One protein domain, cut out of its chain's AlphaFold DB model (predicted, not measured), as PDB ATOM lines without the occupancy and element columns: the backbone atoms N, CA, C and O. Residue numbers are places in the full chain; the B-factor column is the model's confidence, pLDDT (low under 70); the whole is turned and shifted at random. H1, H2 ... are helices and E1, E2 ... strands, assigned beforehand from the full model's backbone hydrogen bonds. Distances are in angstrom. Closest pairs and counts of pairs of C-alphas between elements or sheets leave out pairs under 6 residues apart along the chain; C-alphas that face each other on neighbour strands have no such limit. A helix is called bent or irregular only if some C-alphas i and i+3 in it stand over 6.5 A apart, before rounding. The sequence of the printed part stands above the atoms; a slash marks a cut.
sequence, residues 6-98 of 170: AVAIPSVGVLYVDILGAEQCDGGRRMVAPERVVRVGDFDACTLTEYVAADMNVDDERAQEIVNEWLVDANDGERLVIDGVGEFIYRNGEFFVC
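Overview. This is residues 6 to 98 of the 170 residues of an uncharacterized protein of Mucinivorans hirudinis (UniProt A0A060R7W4). A long, bent two-stranded ribbon, E2 and E3 running out and E4 and E5 running back, reaches away from a loose head, its tip at residues 25 to 30 standing free. In the head E1 joins the base of the ribbon as a third strand, two helices, H1 and H2, stand steeply to each other at the end away from the tip, and H2 leads to a separate small sheet, E6 E7 E8, whose strand E8 comes near E5. The 93 printed residues hold eight named strands and two named helices, in the order E1 E2 E3 E4 E5 H1 H2 E6 E7 E8. The sheets E1 - E2 - E5, E6 - E7 - E8 and E3 - E4 are antiparallel and the class is mixed, helices and strands. The whole is loose, with a radius of gyration of the C-alphas of 16.2 A, and elongated, spanning 54 by 31 by 23 A.

Arrangement. E2, residues 13 to 20, is the inner strand between edge strands E1, residues 7 to 9, and E5, residues 35 to 40. E1 and E2 form a hairpin, with N 7 and O 15 2.8 A apart, within hydrogen-bond range. The pairing is staggered: E2 pairs with E1 over residues 13 to 15 and with E5 over 15 to 20, where N 18 and O 37 are 2.8 A apart. E2 runs on into E3, residues 23 to 25, at 75 degrees, and E4, residues 30 to 32, runs on into E5 at 56 degrees. E3 and E4 form a hairpin, with N 25 and O 30 2.8 A apart. Residues 7 to 8 of E1 also pair, parallel, with residues 46 to 47. H1, residues 48 to 56, only grazes the sheet E1 E2 E5; the closest C-alphas of E1 and H1, Ala 8 and Leu 48, are 5.7 A apart. H1 and H2, residues 60 to 74, touch, opposite ways at a steep tilt of 69 degrees, only just short of about perpendicular; their closest C-alphas, Ala 53 and Ala 63, are 5.1 A apart. In both helices every O i to N i+4 pair is within hydrogen-bond range. H2 only grazes the sheet of E6, residues 79 to 82, E7, residues 86 to 89, and E8, residues 94 to 97, with C-alphas 74 and 81 5.2 A apart. These strands form a meander, each the antiparallel neighbour of the one before; N 80 and O 88, and N 87 and O 96, are 2.8 A apart. The closest C-alphas of E5 and E8, Val 38 and Val 97, are 7.1 A apart.

Along the chain. E2 measures 21.8 A, E5 16.4 A, H1 11.9 A and H2 20.4 A from first to last C-alpha. E1 begins at C-alpha 7 (67.571, 42.444, 119.862), and E8 ends at C-alpha 97 (52.170, 40.995, 123.370).

Size, cuts and confidence. The two farthest C-alphas, Arg 29 and Glu 61, are 54.0 A apart. The printed part has no cut and no long link. The mean pLDDT of the printed part is 70.8, with 43 residues under 70, among them 40 to 46, 48 to 54 and 81 to 86.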
ATOM      1  N   ALA A   6      68.703  39.250 123.285       68.19
ATOM      2  CA  ALA A   6      68.159  40.596 123.185       68.19
ATOM      3  C   ALA A   6      68.452  41.163 121.788       68.19
ATOM      4  O   ALA A   6      69.558  40.986 121.273       68.19
ATOM      5  N   VAL A   7      67.468  41.831 121.190       70.19
ATOM      6  CA  VAL A   7      67.571  42.444 119.862       70.19
ATOM      7  C   VAL A   7      67.223  43.922 119.966       70.19
ATOM      8  O   VAL A   7      66.166  44.284 120.487       70.19
ATOM      9  N   ALA A   8      68.113  44.777 119.465       71.75
ATOM     10  CA  ALA A   8      67.874  46.211 119.375       71.75
ATOM     11  C   ALA A   8      67.105  46.534 118.086       71.75
ATOM     12  O   ALA A   8      67.621  46.320 116.984       71.75
ATOM     13  N   ILE A   9      65.885  47.060 118.229       68.25
ATOM     14  CA  ILE A   9      65.054  47.508 117.109       68.25
ATOM     15  C   ILE A   9      65.112  49.042 117.028       68.25
ATOM     16  O   ILE A   9      64.834  49.717 118.030       68.25
ATOM     17  N   PRO A  10      65.447  49.615 115.855       66.81
ATOM     18  CA  PRO A  10      65.445  51.061 115.653       66.81
ATOM     19  C   PRO A  10      64.115  51.700 116.074       66.81
ATOM     20  O   PRO A  10      63.048  51.162 115.790       66.81
ATOM     21  N   SER A  11      64.178  52.844 116.760       64.12
ATOM     22  CA  SER A  11      63.022  53.617 117.263       64.12
ATOM     23  C   SER A  11      62.161  52.962 118.355       64.12
ATOM     24  O   SER A  11      61.397  53.672 119.004       64.12
ATOM     25  N   VAL A  12      62.296  51.657 118.606       65.06
ATOM     26  CA  VAL A  12      61.547  50.921 119.648       65.06
ATOM     27  C   VAL A  12      62.368  50.752 120.923       65.06
ATOM     28  O   VAL A  12      61.843  50.890 122.025       65.06
ATOM     29  N   GLY A  13      63.661  50.454 120.777       71.06
ATOM     30  CA  GLY A  13      64.540  50.077 121.880       71.06
ATOM     31  C   GLY A  13      64.901  48.593 121.842       71.06
ATOM     32  O   GLY A  13      64.794  47.928 120.810       71.06
ATOM     33  N   VAL A  14      65.385  48.072 122.967       70.69
ATOM     34  CA  VAL A  14      65.880  46.698 123.046       70.69
ATOM     35  C   VAL A  14      64.786  45.770 123.570       70.69
ATOM     36  O   VAL A  14      64.257  45.957 124.669       70.69
ATOM     37  N   LEU A  15      64.464  44.752 122.771       72.31
ATOM     38  CA  LEU A  15      63.527  43.691 123.118       72.31
ATOM     39  C   LEU A  15      64.288  42.451 123.577       72.31
ATOM     40  O   LEU A  15      65.192  41.970 122.898       72.31
ATOM     41  N   TYR A  16      63.878  41.889 124.706       72.50
ATOM     42  CA  TYR A  16      64.397  40.634 125.232       72.50
ATOM     43  C   TYR A  16      63.256  39.646 125.450       72.50
ATOM     44  O   TYR A  16      62.273  39.952 126.125       72.50
ATOM     45  N   VAL A  17      63.390  38.442 124.895       74.44
ATOM     46  CA  VAL A  17      62.432  37.360 125.135       74.44
ATOM     47  C   VAL A  17      62.908  36.538 126.322       74.44
ATOM     48  O   VAL A  17      63.898  35.809 126.241       74.44
ATOM     49  N   ASP A  18      62.168  36.633 127.418       72.94
ATOM     50  CA  ASP A  18      62.374  35.822 128.604       72.94
ATOM     51  C   ASP A  18      61.518  34.554 128.553       72.94
ATOM     52  O   ASP A  18      60.417  34.527 127.993       72.94
ATOM     53  N   ILE A  19      62.032  33.494 129.166       72.75
ATOM     54  CA  ILE A  19      61.340  32.218 129.284       72.75
ATOM     55  C   ILE A  19      61.070  31.969 130.759       72.75
ATOM     56  O   ILE A  19      61.972  31.640 131.534       72.75
ATOM     57  N   LEU A  20      59.800  32.071 131.131       73.31
ATOM     58  CA  LEU A  20      59.337  31.733 132.462       73.31
ATOM     59  C   LEU A  20      59.055  30.233 132.532       73.31
ATOM     60  O   LEU A  20      58.357  29.657 131.693       73.31
ATOM     61  N   GLY A  21      59.641  29.584 133.537       70.81
ATOM     62  CA  GLY A  21      59.359  28.188 133.848       70.81
ATOM     63  C   GLY A  21      57.949  28.000 134.405       70.81
ATOM     64  O   GLY A  21      57.237  28.959 134.689       70.81
ATOM     65  N   ALA A  22      57.548  26.743 134.593       73.94
ATOM     66  CA  ALA A  22      56.320  26.459 135.323       73.94
ATOM     67  C   ALA A  22      56.482  26.923 136.775       73.94
ATOM     68  O   ALA A  22      57.433  26.517 137.446       73.94
ATOM     69  N   GLU A  23      55.544  27.726 137.261       72.69
ATOM     70  CA  GLU A  23      55.557  28.236 138.629       72.69
ATOM     71  C   GLU A  23      54.334  27.735 139.394       72.69
ATOM     72  O   GLU A  23      53.235  27.598 138.850       72.69
ATOM     73  N   GLN A  24      54.524  27.416 140.671       74.69
ATOM     74  CA  GLN A  24      53.431  27.033 141.550       74.69
ATOM     75  C   GLN A  24      52.915  28.280 142.270       74.69
ATOM     76  O   GLN A  24      53.635  28.910 143.037       74.69
ATOM     77  N   CYS A  25      51.653  28.616 142.041       73.31
ATOM     78  CA  CYS A  25      50.984  29.762 142.644       73.31
ATOM     79  C   CYS A  25      49.922  29.297 143.654       73.31
ATOM     80  O   CYS A  25      49.626  28.104 143.791       73.31
ATOM     81  N   ASP A  26      49.347  30.248 144.390       75.62
ATOM     82  CA  ASP A  26      48.268  30.009 145.359       75.62
ATOM     83  C   ASP A  26      48.616  28.941 146.417       75.62
ATOM     84  O   ASP A  26      47.836  28.023 146.692       75.62
ATOM     85  N   GLY A  27      49.830  29.016 146.978       69.00
ATOM     86  CA  GLY A  27      50.287  28.109 148.041       69.00
ATOM     87  C   GLY A  27      50.338  26.634 147.627       69.00
ATOM     88  O   GLY A  27      50.171  25.752 148.465       69.00
ATOM     89  N   GLY A  28      50.508  26.358 146.331       67.62
ATOM     90  CA  GLY A  28      50.649  25.007 145.793       67.62
ATOM     91  C   GLY A  28      49.411  24.453 145.083       67.62
ATOM     92  O   GLY A  28      49.468  23.362 144.508       67.62
ATOM     93  N   ARG A  29      48.291  25.187 145.104       70.25
ATOM     94  CA  ARG A  29      47.000  24.735 144.553       70.25
ATOM     95  C   ARG A  29      46.875  24.916 143.047       70.25
ATOM     96  O   ARG A  29      46.046  24.254 142.425       70.25
ATOM     97  N   ARG A  30      47.677  25.804 142.468       67.81
ATOM     98  CA  ARG A  30      47.621  26.144 141.052       67.81
ATOM     99  C   ARG A  30      49.020  26.106 140.472       67.81
ATOM    100  O   ARG A  30      49.944  26.654 141.058       67.81
ATOM    101  N   MET A  31      49.174  25.477 139.315       72.19
ATOM    102  CA  MET A  31      50.429  25.510 138.577       72.19
ATOM    103  C   MET A  31      50.225  26.339 137.308       72.19
ATOM    104  O   MET A  31      49.309  26.085 136.518       72.19
ATOM    105  N   VAL A  32      51.031  27.385 137.171       74.31
ATOM    106  CA  VAL A  32      51.107  28.236 135.987       74.31
ATOM    107  C   VAL A  32      52.030  27.552 134.995       74.31
ATOM    108  O   VAL A  32      53.062  26.986 135.362       74.31
ATOM    109  N   ALA A  33      51.600  27.517 133.739       70.75
ATOM    110  CA  ALA A  33      52.389  26.882 132.703       70.75
ATOM    111  C   ALA A  33      53.587  27.746 132.332       70.75
ATOM    112  O   ALA A  33      53.505  28.961 132.486       70.75
ATOM    113  N   PRO A  34      54.664  27.128 131.821       71.50
ATOM    114  CA  PRO A  34      55.746  27.883 131.225       71.50
ATOM    115  C   PRO A  34      55.212  28.856 130.171       71.50
ATOM    116  O   PRO A  34      54.287  28.516 129.423       71.50
ATOM    117  N   GLU A  35      55.809  30.037 130.110       71.56
ATOM    118  CA  GLU A  35      55.372  31.132 129.248       71.56
ATOM    119  C   GLU A  35      56.582  31.880 128.681       71.56
ATOM    120  O   GLU A  35      57.648  31.941 129.301       71.56
ATOM    121  N   ARG A  36      56.425  32.435 127.477       71.56
ATOM    122  CA  ARG A  36      57.387  33.362 126.881       71.56
ATOM    123  C   ARG A  36      56.890  34.782 127.095       71.56
ATOM    124  O   ARG A  36      55.743  35.080 126.781       71.56
ATOM    125  N   VAL A  37      57.761  35.649 127.591       72.69
ATOM    126  CA  VAL A  37      57.418  37.042 127.890       72.69
ATOM    127  C   VAL A  37      58.405  37.960 127.191       72.69
ATOM    128  O   VAL A  37      59.614  37.751 127.273       72.69
ATOM    129  N   VAL A  38      57.901  38.987 126.511       72.50
ATOM    130  CA  VAL A  38      58.744  40.048 125.950       72.50
ATOM    131  C   VAL A  38      58.973  41.110 127.020       72.50
ATOM    132  O   VAL A  38      58.028  41.577 127.655       72.50
ATOM    133  N   ARG A  39      60.231  41.496 127.221       72.06
ATOM    134  CA  ARG A  39      60.642  42.606 128.080       72.06
ATOM    135  C   ARG A  39      61.300  43.681 127.229       72.06
ATOM    136  O   ARG A  39      62.132  43.370 126.382       72.06
ATOM    137  N   VAL A  40      60.946  44.931 127.498       69.81
ATOM    138  CA  VAL A  40      61.581  46.111 126.902       69.81
ATOM    139  C   VAL A  40      62.467  46.750 127.966       69.81
ATOM    140  O   VAL A  40      62.024  46.918 129.103       69.81
ATOM    141  N   GLY A  41      63.715  47.069 127.638       68.88
ATOM    142  CA  GLY A  41      64.640  47.702 128.582       68.88
ATOM    143  C   GLY A  41      66.082  47.677 128.096       68.88
ATOM    144  O   GLY A  41      66.352  47.168 127.019       68.88
ATOM    145  N   ASP A  42      67.011  48.201 128.891       66.88
ATOM    146  CA  ASP A  42      68.426  48.283 128.515       66.88
ATOM    147  C   ASP A  42      69.130  46.932 128.720       66.88
ATOM    148  O   ASP A  42      69.650  46.630 129.796       66.88
ATOM    149  N   PHE A  43      69.118  46.096 127.680       69.12
ATOM    150  CA  PHE A  43      69.852  44.829 127.634       69.12
ATOM    151  C   PHE A  43      71.019  44.916 126.650       69.12
ATOM    152  O   PHE A  43      70.953  45.638 125.657       69.12
ATOM    153  N   ASP A  44      72.070  44.139 126.905       67.75
ATOM    154  CA  ASP A  44      73.182  43.987 125.966       67.75
ATOM    155  C   ASP A  44      72.679  43.198 124.745       67.75
ATOM    156  O   ASP A  44      72.303  42.025 124.864       67.75
ATOM    157  N   ALA A  45      72.561  43.869 123.599       66.44
ATOM    158  CA  ALA A  45      71.787  43.394 122.456       66.44
ATOM    159  C   ALA A  45      72.554  43.518 121.146       66.44
ATOM    160  O   ALA A  45      73.213  44.523 120.890       66.44
ATOM    161  N   CYS A  46      72.400  42.506 120.293       68.31
ATOM    162  CA  CYS A  46      72.790  42.618 118.894       68.31
ATOM    163  C   CYS A  46      71.766  43.480 118.155       68.31
ATOM    164  O   CYS A  46      70.563  43.445 118.459       68.31
ATOM    165  N   THR A  47      72.226  44.250 117.178       72.56
ATOM    166  CA  THR A  47      71.308  45.028 116.343       72.56
ATOM    167  C   THR A  47      70.452  44.092 115.492       72.56
ATOM    168  O   THR A  47      70.867  42.982 115.148       72.56
ATOM    169  N   LEU A  48      69.231  44.516 115.150       68.50
ATOM    170  CA  LEU A  48      68.373  43.746 114.245       68.50
ATOM    171  C   LEU A  48      69.089  43.446 112.914       68.50
ATOM    172  O   LEU A  48      68.980  42.337 112.401       68.50
ATOM    173  N   THR A  49      69.881  44.394 112.409       68.81
ATOM    174  CA  THR A  49      70.696  44.229 111.198       68.81
ATOM    175  C   THR A  49      71.754  43.136 111.356       68.81
ATOM    176  O   THR A  49      71.833  42.253 110.509       68.81
ATOM    177  N   GLU A  50      72.507  43.119 112.462       69.56
ATOM    178  CA  GLU A  50      73.480  42.051 112.758       69.56
ATOM    179  C   GLU A  50      72.810  40.677 112.866       69.56
ATOM    180  O   GLU A  50      73.358  39.669 112.416       69.56
ATOM    181  N   TYR A  51      71.616  40.630 113.462       69.50
ATOM    182  CA  TYR A  51      70.847  39.396 113.563       69.50
ATOM    183  C   TYR A  51      70.428  38.885 112.179       69.50
ATOM    184  O   TYR A  51      70.623  37.707 111.886       69.50
ATOM    185  N   VAL A  52      69.913  39.764 111.313       67.12
ATOM    186  CA  VAL A  52      69.514  39.427 109.936       67.12
ATOM    187  C   VAL A  52      70.717  39.005 109.091       67.12
ATOM    188  O   VAL A  52      70.636  37.993 108.395       67.12
ATOM    189  N   ALA A  53      71.841  39.720 109.185       63.91
ATOM    190  CA  ALA A  53      73.077  39.373 108.486       63.91
ATOM    191  C   ALA A  53      73.549  37.957 108.854       63.91
ATOM    192  O   ALA A  53      73.861  37.151 107.977       63.91
ATOM    193  N   ALA A  54      73.526  37.620 110.149       68.06
ATOM    194  CA  ALA A  54      73.932  36.307 110.641       68.06
ATOM    195  C   ALA A  54      72.938  35.186 110.288       68.06
ATOM    196  O   ALA A  54      73.369  34.087 109.938       68.06
ATOM    197  N   ASP A  55      71.631  35.440 110.393       73.06
ATOM    198  CA  ASP A  55      70.589  34.432 110.149       73.06
ATOM    199  C   ASP A  55      70.424  34.126 108.653       73.06
ATOM    200  O   ASP A  55      70.359  32.965 108.249       73.06
ATOM    201  N   MET A  56      70.437  35.167 107.816       71.81
ATOM    202  CA  MET A  56      70.295  35.039 106.364       71.81
ATOM    203  C   MET A  56      71.633  34.856 105.636       71.81
ATOM    204  O   MET A  56      71.634  34.593 104.433       71.81
ATOM    205  N   ASN A  57      72.760  34.956 106.350       81.88
ATOM    206  CA  ASN A  57      74.118  34.872 105.804       81.88
ATOM    207  C   ASN A  57      74.329  35.841 104.622       81.88
ATOM    208  O   ASN A  57      74.783  35.452 103.543       81.88
ATOM    209  N   VAL A  58      73.955  37.102 104.839       74.94
ATOM    210  CA  VAL A  58      74.091  38.215 103.887       74.94
ATOM    211  C   VAL A  58      75.042  39.272 104.447       74.94
ATOM    212  O   VAL A  58      75.314  39.287 105.645       74.94
ATOM    213  N   ASP A  59      75.569  40.136 103.580       85.38
ATOM    214  CA  ASP A  59      76.368  41.282 104.020       85.38
ATOM    215  C   ASP A  59      75.519  42.347 104.740       85.38
ATOM    216  O   ASP A  59      74.286  42.344 104.685       85.38
ATOM    217  N   ASP A  60      76.202  43.256 105.439       83.50
ATOM    218  CA  ASP A  60      75.567  44.279 106.272       83.50
ATOM    219  C   ASP A  60      74.708  45.256 105.453       83.50
ATOM    220  O   ASP A  60      73.668  45.711 105.931       83.50
ATOM    221  N   GLU A  61      75.101  45.562 104.210       86.44
ATOM    222  CA  GLU A  61      74.338  46.446 103.318       86.44
ATOM    223  C   GLU A  61      73.000  45.804 102.944       86.44
ATOM    224  O   GLU A  61      71.941  46.417 103.106       86.44
ATOM    225  N   ARG A  62      73.023  44.533 102.534       71.38
ATOM    226  CA  ARG A  62      71.815  43.793 102.185       71.38
ATOM    227  C   ARG A  62      70.942  43.514 103.404       71.38
ATOM    228  O   ARG A  62      69.717  43.587 103.298       71.38
ATOM    229  N   ALA A  63      71.540  43.224 104.558       68.31
ATOM    230  CA  ALA A  63      70.804  43.086 105.811       68.31
ATOM    231  C   ALA A  63      70.073  44.386 106.169       68.31
ATOM    232  O   ALA A  63      68.904  44.353 106.555       68.31
ATOM    233  N   GLN A  64      70.730  45.535 105.994       76.75
ATOM    234  CA  GLN A  64      70.132  46.834 106.278       76.75
ATOM    235  C   GLN A  64      68.976  47.157 105.323       76.75
ATOM    236  O   GLN A  64      67.961  47.690 105.770       76.75
ATOM    237  N   GLU A  65      69.089  46.817 104.036       73.75
ATOM    238  CA  GLU A  65      67.983  46.943 103.075       73.75
ATOM    239  C   GLU A  65      66.766  46.118 103.500       73.75
ATOM    240  O   GLU A  65      65.663  46.654 103.558       73.75
ATOM    241  N   ILE A  66      66.973  44.850 103.868       71.88
ATOM    242  CA  ILE A  66      65.900  43.952 104.323       71.88
ATOM    243  C   ILE A  66      65.222  44.508 105.579       71.88
ATOM    244  O   ILE A  66      63.995  44.518 105.674       71.88
ATOM    245  N   VAL A  67      66.009  45.001 106.540       67.69
ATOM    246  CA  VAL A  67      65.474  45.625 107.756       67.69
ATOM    247  C   VAL A  67      64.666  46.878 107.422       67.69
ATOM    248  O   VAL A  67      63.599  47.075 107.996       67.69
ATOM    249  N   ASN A  68      65.134  47.709 106.492       76.50
ATOM    250  CA  ASN A  68      64.427  48.923 106.089       76.50
ATOM    251  C   ASN A  68      63.116  48.608 105.354       76.50
ATOM    252  O   ASN A  68      62.103  49.233 105.658       76.50
ATOM    253  N   GLU A  69      63.120  47.646 104.427       75.31
ATOM    254  CA  GLU A  69      61.911  47.179 103.732       75.31
ATOM    255  C   GLU A  69      60.881  46.654 104.738       75.31
ATOM    256  O   GLU A  69      59.735  47.100 104.745       75.31
ATOM    257  N   TRP A  70      61.310  45.788 105.661       79.38
ATOM    258  CA  TRP A  70      60.431  45.273 106.707       79.38
ATOM    259  C   TRP A  70      59.902  46.379 107.626       79.38
ATOM    260  O   TRP A  70      58.725  46.370 107.969       79.38
ATOM    261  N   LEU A  71      60.735  47.352 108.009       68.94
ATOM    262  CA  LEU A  71      60.302  48.473 108.845       68.94
ATOM    263  C   LEU A  71      59.247  49.339 108.155       68.94
ATOM    264  O   LEU A  71      58.371  49.842 108.847       68.94
ATOM    265  N   VAL A  72      59.312  49.522 106.835       72.25
ATOM    266  CA  VAL A  72      58.285  50.269 106.087       72.25
ATOM    267  C   VAL A  72      56.938  49.549 106.134       72.25
ATOM    268  O   VAL A  72      55.912  50.203 106.299       72.25
ATOM    269  N   ASP A  73      56.940  48.221 106.039       69.12
ATOM    270  CA  ASP A  73      55.713  47.422 106.076       69.12
ATOM    271  C   ASP A  73      55.164  47.249 107.501       69.12
ATOM    272  O   ASP A  73      53.953  47.255 107.720       69.12
ATOM    273  N   ALA A  74      56.053  47.099 108.485       64.81
ATOM    274  CA  ALA A  74      55.694  46.834 109.874       64.81
ATOM    275  C   ALA A  74      55.311  48.099 110.657       64.81
ATOM    276  O   ALA A  74      54.653  47.987 111.695       64.81
ATOM    277  N   ASN A  75      55.747  49.284 110.213       69.00
ATOM    278  CA  ASN A  75      55.578  50.549 110.925       69.00
ATOM    279  C   ASN A  75      54.573  51.468 110.215       69.00
ATOM    280  O   ASN A  75      54.854  51.996 109.142       69.00
ATOM    281  N   ASP A  76      53.439  51.743 110.860       72.19
ATOM    282  CA  ASP A  76      52.446  52.702 110.349       72.19
ATOM    283  C   ASP A  76      52.709  54.161 110.787       72.19
ATOM    284  O   ASP A  76      51.948  55.069 110.446       72.19
ATOM    285  N   GLY A  77      53.792  54.395 111.538       69.56
ATOM    286  CA  GLY A  77      54.182  55.689 112.100       69.56
ATOM    287  C   GLY A  77      53.741  55.907 113.552       69.56
ATOM    288  O   GLY A  77      54.392  56.666 114.272       69.56
ATOM    289  N   GLU A  78      52.692  55.228 114.020       70.25
ATOM    290  CA  GLU A  78      52.251  55.237 115.424       70.25
ATOM    291  C   GLU A  78      52.334  53.856 116.084       70.25
ATOM    292  O   GLU A  78      52.381  53.765 117.318       70.25
ATOM    293  N   ARG A  79      52.397  52.792 115.277       72.81
ATOM    294  CA  ARG A  79      52.417  51.389 115.686       72.81
ATOM    295  C   ARG A  79      53.462  50.607 114.890       72.81
ATOM    296  O   ARG A  79      53.576  50.777 113.680       72.81
ATOM    297  N   LEU A  80      54.187  49.718 115.567       71.12
ATOM    298  CA  LEU A  80      55.002  48.672 114.942       71.12
ATOM    299  C   LEU A  80      54.360  47.312 115.215       71.12
ATOM    300  O   LEU A  80      54.251  46.914 116.374       71.12
ATOM    301  N   VAL A  81      53.989  46.581 114.169       69.31
ATOM    302  CA  VAL A  81      53.417  45.235 114.294       69.31
ATOM    303  C   VAL A  81      54.490  44.193 113.995       69.31
ATOM    304  O   VAL A  81      55.056  44.152 112.907       69.31
ATOM    305  N   ILE A  82      54.760  43.328 114.971       69.31
ATOM    306  CA  ILE A  82      55.620  42.157 114.811       69.31
ATOM    307  C   ILE A  82      54.718  40.928 114.794       69.31
ATOM    308  O   ILE A  82      54.234  40.473 115.839       69.31
ATOM    309  N   ASP A  83      54.496  40.389 113.599       66.12
ATOM    310  CA  ASP A  83      53.606  39.252 113.392       66.12
ATOM    311  C   ASP A  83      53.957  38.071 114.301       66.12
ATOM    312  O   ASP A  83      55.099  37.623 114.403       66.12
ATOM    313  N   GLY A  84      52.939  37.569 115.002       62.81
ATOM    314  CA  GLY A  84      53.080  36.454 115.935       62.81
ATOM    315  C   GLY A  84      53.792  36.785 117.251       62.81
ATOM    316  O   GLY A  84      53.863  35.896 118.096       62.81
ATOM    317  N   VAL A  85      54.271  38.019 117.459       66.38
ATOM    318  CA  VAL A  85      54.923  38.467 118.704       66.38
ATOM    319  C   VAL A  85      54.091  39.522 119.425       66.38
ATOM    320  O   VAL A  85      53.782  39.345 120.602       66.38
ATOM    321  N   GLY A  86      53.694  40.599 118.748       68.00
ATOM    322  CA  GLY A  86      52.961  41.697 119.376       68.00
ATOM    323  C   GLY A  86      53.041  43.014 118.610       68.00
ATOM    324  O   GLY A  86      53.664  43.102 117.558       68.00
ATOM    325  N   GLU A  87      52.405  44.036 119.163       71.75
ATOM    326  CA  GLU A  87      52.340  45.391 118.621       71.75
ATOM    327  C   GLU A  87      52.983  46.380 119.604       71.75
ATOM    328  O   GLU A  87      52.669  46.371 120.793       71.75
ATOM    329  N   PHE A  88      53.859  47.259 119.121       71.56
ATOM    330  CA  PHE A  88      54.387  48.389 119.885       71.56
ATOM    331  C   PHE A  88      53.659  49.674 119.507       71.56
ATOM    332  O   PHE A  88      53.634  50.028 118.333       71.56
ATOM    333  N   ILE A  89      53.123  50.406 120.484       73.44
ATOM    334  CA  ILE A  89      52.462  51.696 120.259       73.44
ATOM    335  C   ILE A  89      53.400  52.825 120.691       73.44
ATOM    336  O   ILE A  89      53.546  53.118 121.883       73.44
ATOM    337  N   TYR A  90      53.986  53.517 119.713       66.50
ATOM    338  CA  TYR A  90      54.963  54.588 119.937       66.50
ATOM    339  C   TYR A  90      54.383  55.771 120.719       66.50
ATOM    340  O   TYR A  90      55.092  56.400 121.499       66.50
ATOM    341  N   ARG A  91      53.082  56.058 120.561       65.19
ATOM    342  CA  ARG A  91      52.421  57.214 121.197       65.19
ATOM    343  C   ARG A  91      52.458  57.160 122.732       65.19
ATOM    344  O   ARG A  91      52.504  58.209 123.369       65.19
ATOM    345  N   ASN A  92      52.474  55.956 123.306       68.75
ATOM    346  CA  ASN A  92      52.457  55.740 124.756       68.75
ATOM    347  C   ASN A  92      53.655  54.909 125.256       68.75
ATOM    348  O   ASN A  92      53.750  54.654 126.454       68.75
ATOM    349  N   GLY A  93      54.557  54.491 124.358       65.88
ATOM    350  CA  GLY A  93      55.704  53.638 124.684       65.88
ATOM    351  C   GLY A  93      55.313  52.249 125.196       65.88
ATOM    352  O   GLY A  93      56.051  51.657 125.979       65.88
ATOM    353  N   GLU A  94      54.139  51.747 124.807       66.75
ATOM    354  CA  GLU A  94      53.564  50.520 125.360       66.75
ATOM    355  C   GLU A  94      53.650  49.373 124.347       66.75
ATOM    356  O   GLU A  94      53.249  49.520 123.191       66.75
ATOM    357  N   PHE A  95      54.189  48.229 124.783       69.00
ATOM    358  CA  PHE A  95      54.235  47.001 123.992       69.00
ATOM    359  C   PHE A  95      53.110  46.054 124.407       69.00
ATOM    360  O   PHE A  95      53.027  45.649 125.568       69.00
ATOM    361  N   PHE A  96      52.297  45.640 123.442       71.12
ATOM    362  CA  PHE A  96      51.222  44.678 123.618       71.12
ATOM    363  C   PHE A  96      51.609  43.352 122.978       71.12
ATOM    364  O   PHE A  96      51.681  43.214 121.759       71.12
ATOM    365  N   VAL A  97      51.846  42.351 123.818       66.06
ATOM    366  CA  VAL A  97      52.170  40.995 123.370       66.06
ATOM    367  C   VAL A  97      50.941  40.369 122.703       66.06
ATOM    368  O   VAL A  97      49.824  40.459 123.213       66.06
ATOM    369  N   CYS A  98      51.144  39.700 121.571       66.19
ATOM    370  CA  CYS A  98      50.095  38.934 120.912       66.19
ATOM    371  C   CYS A  98      49.660  37.771 121.817       66.19
ATOM    372  O   CYS A  98      50.494  37.001 122.287       66.19
TER     373      CYS A  98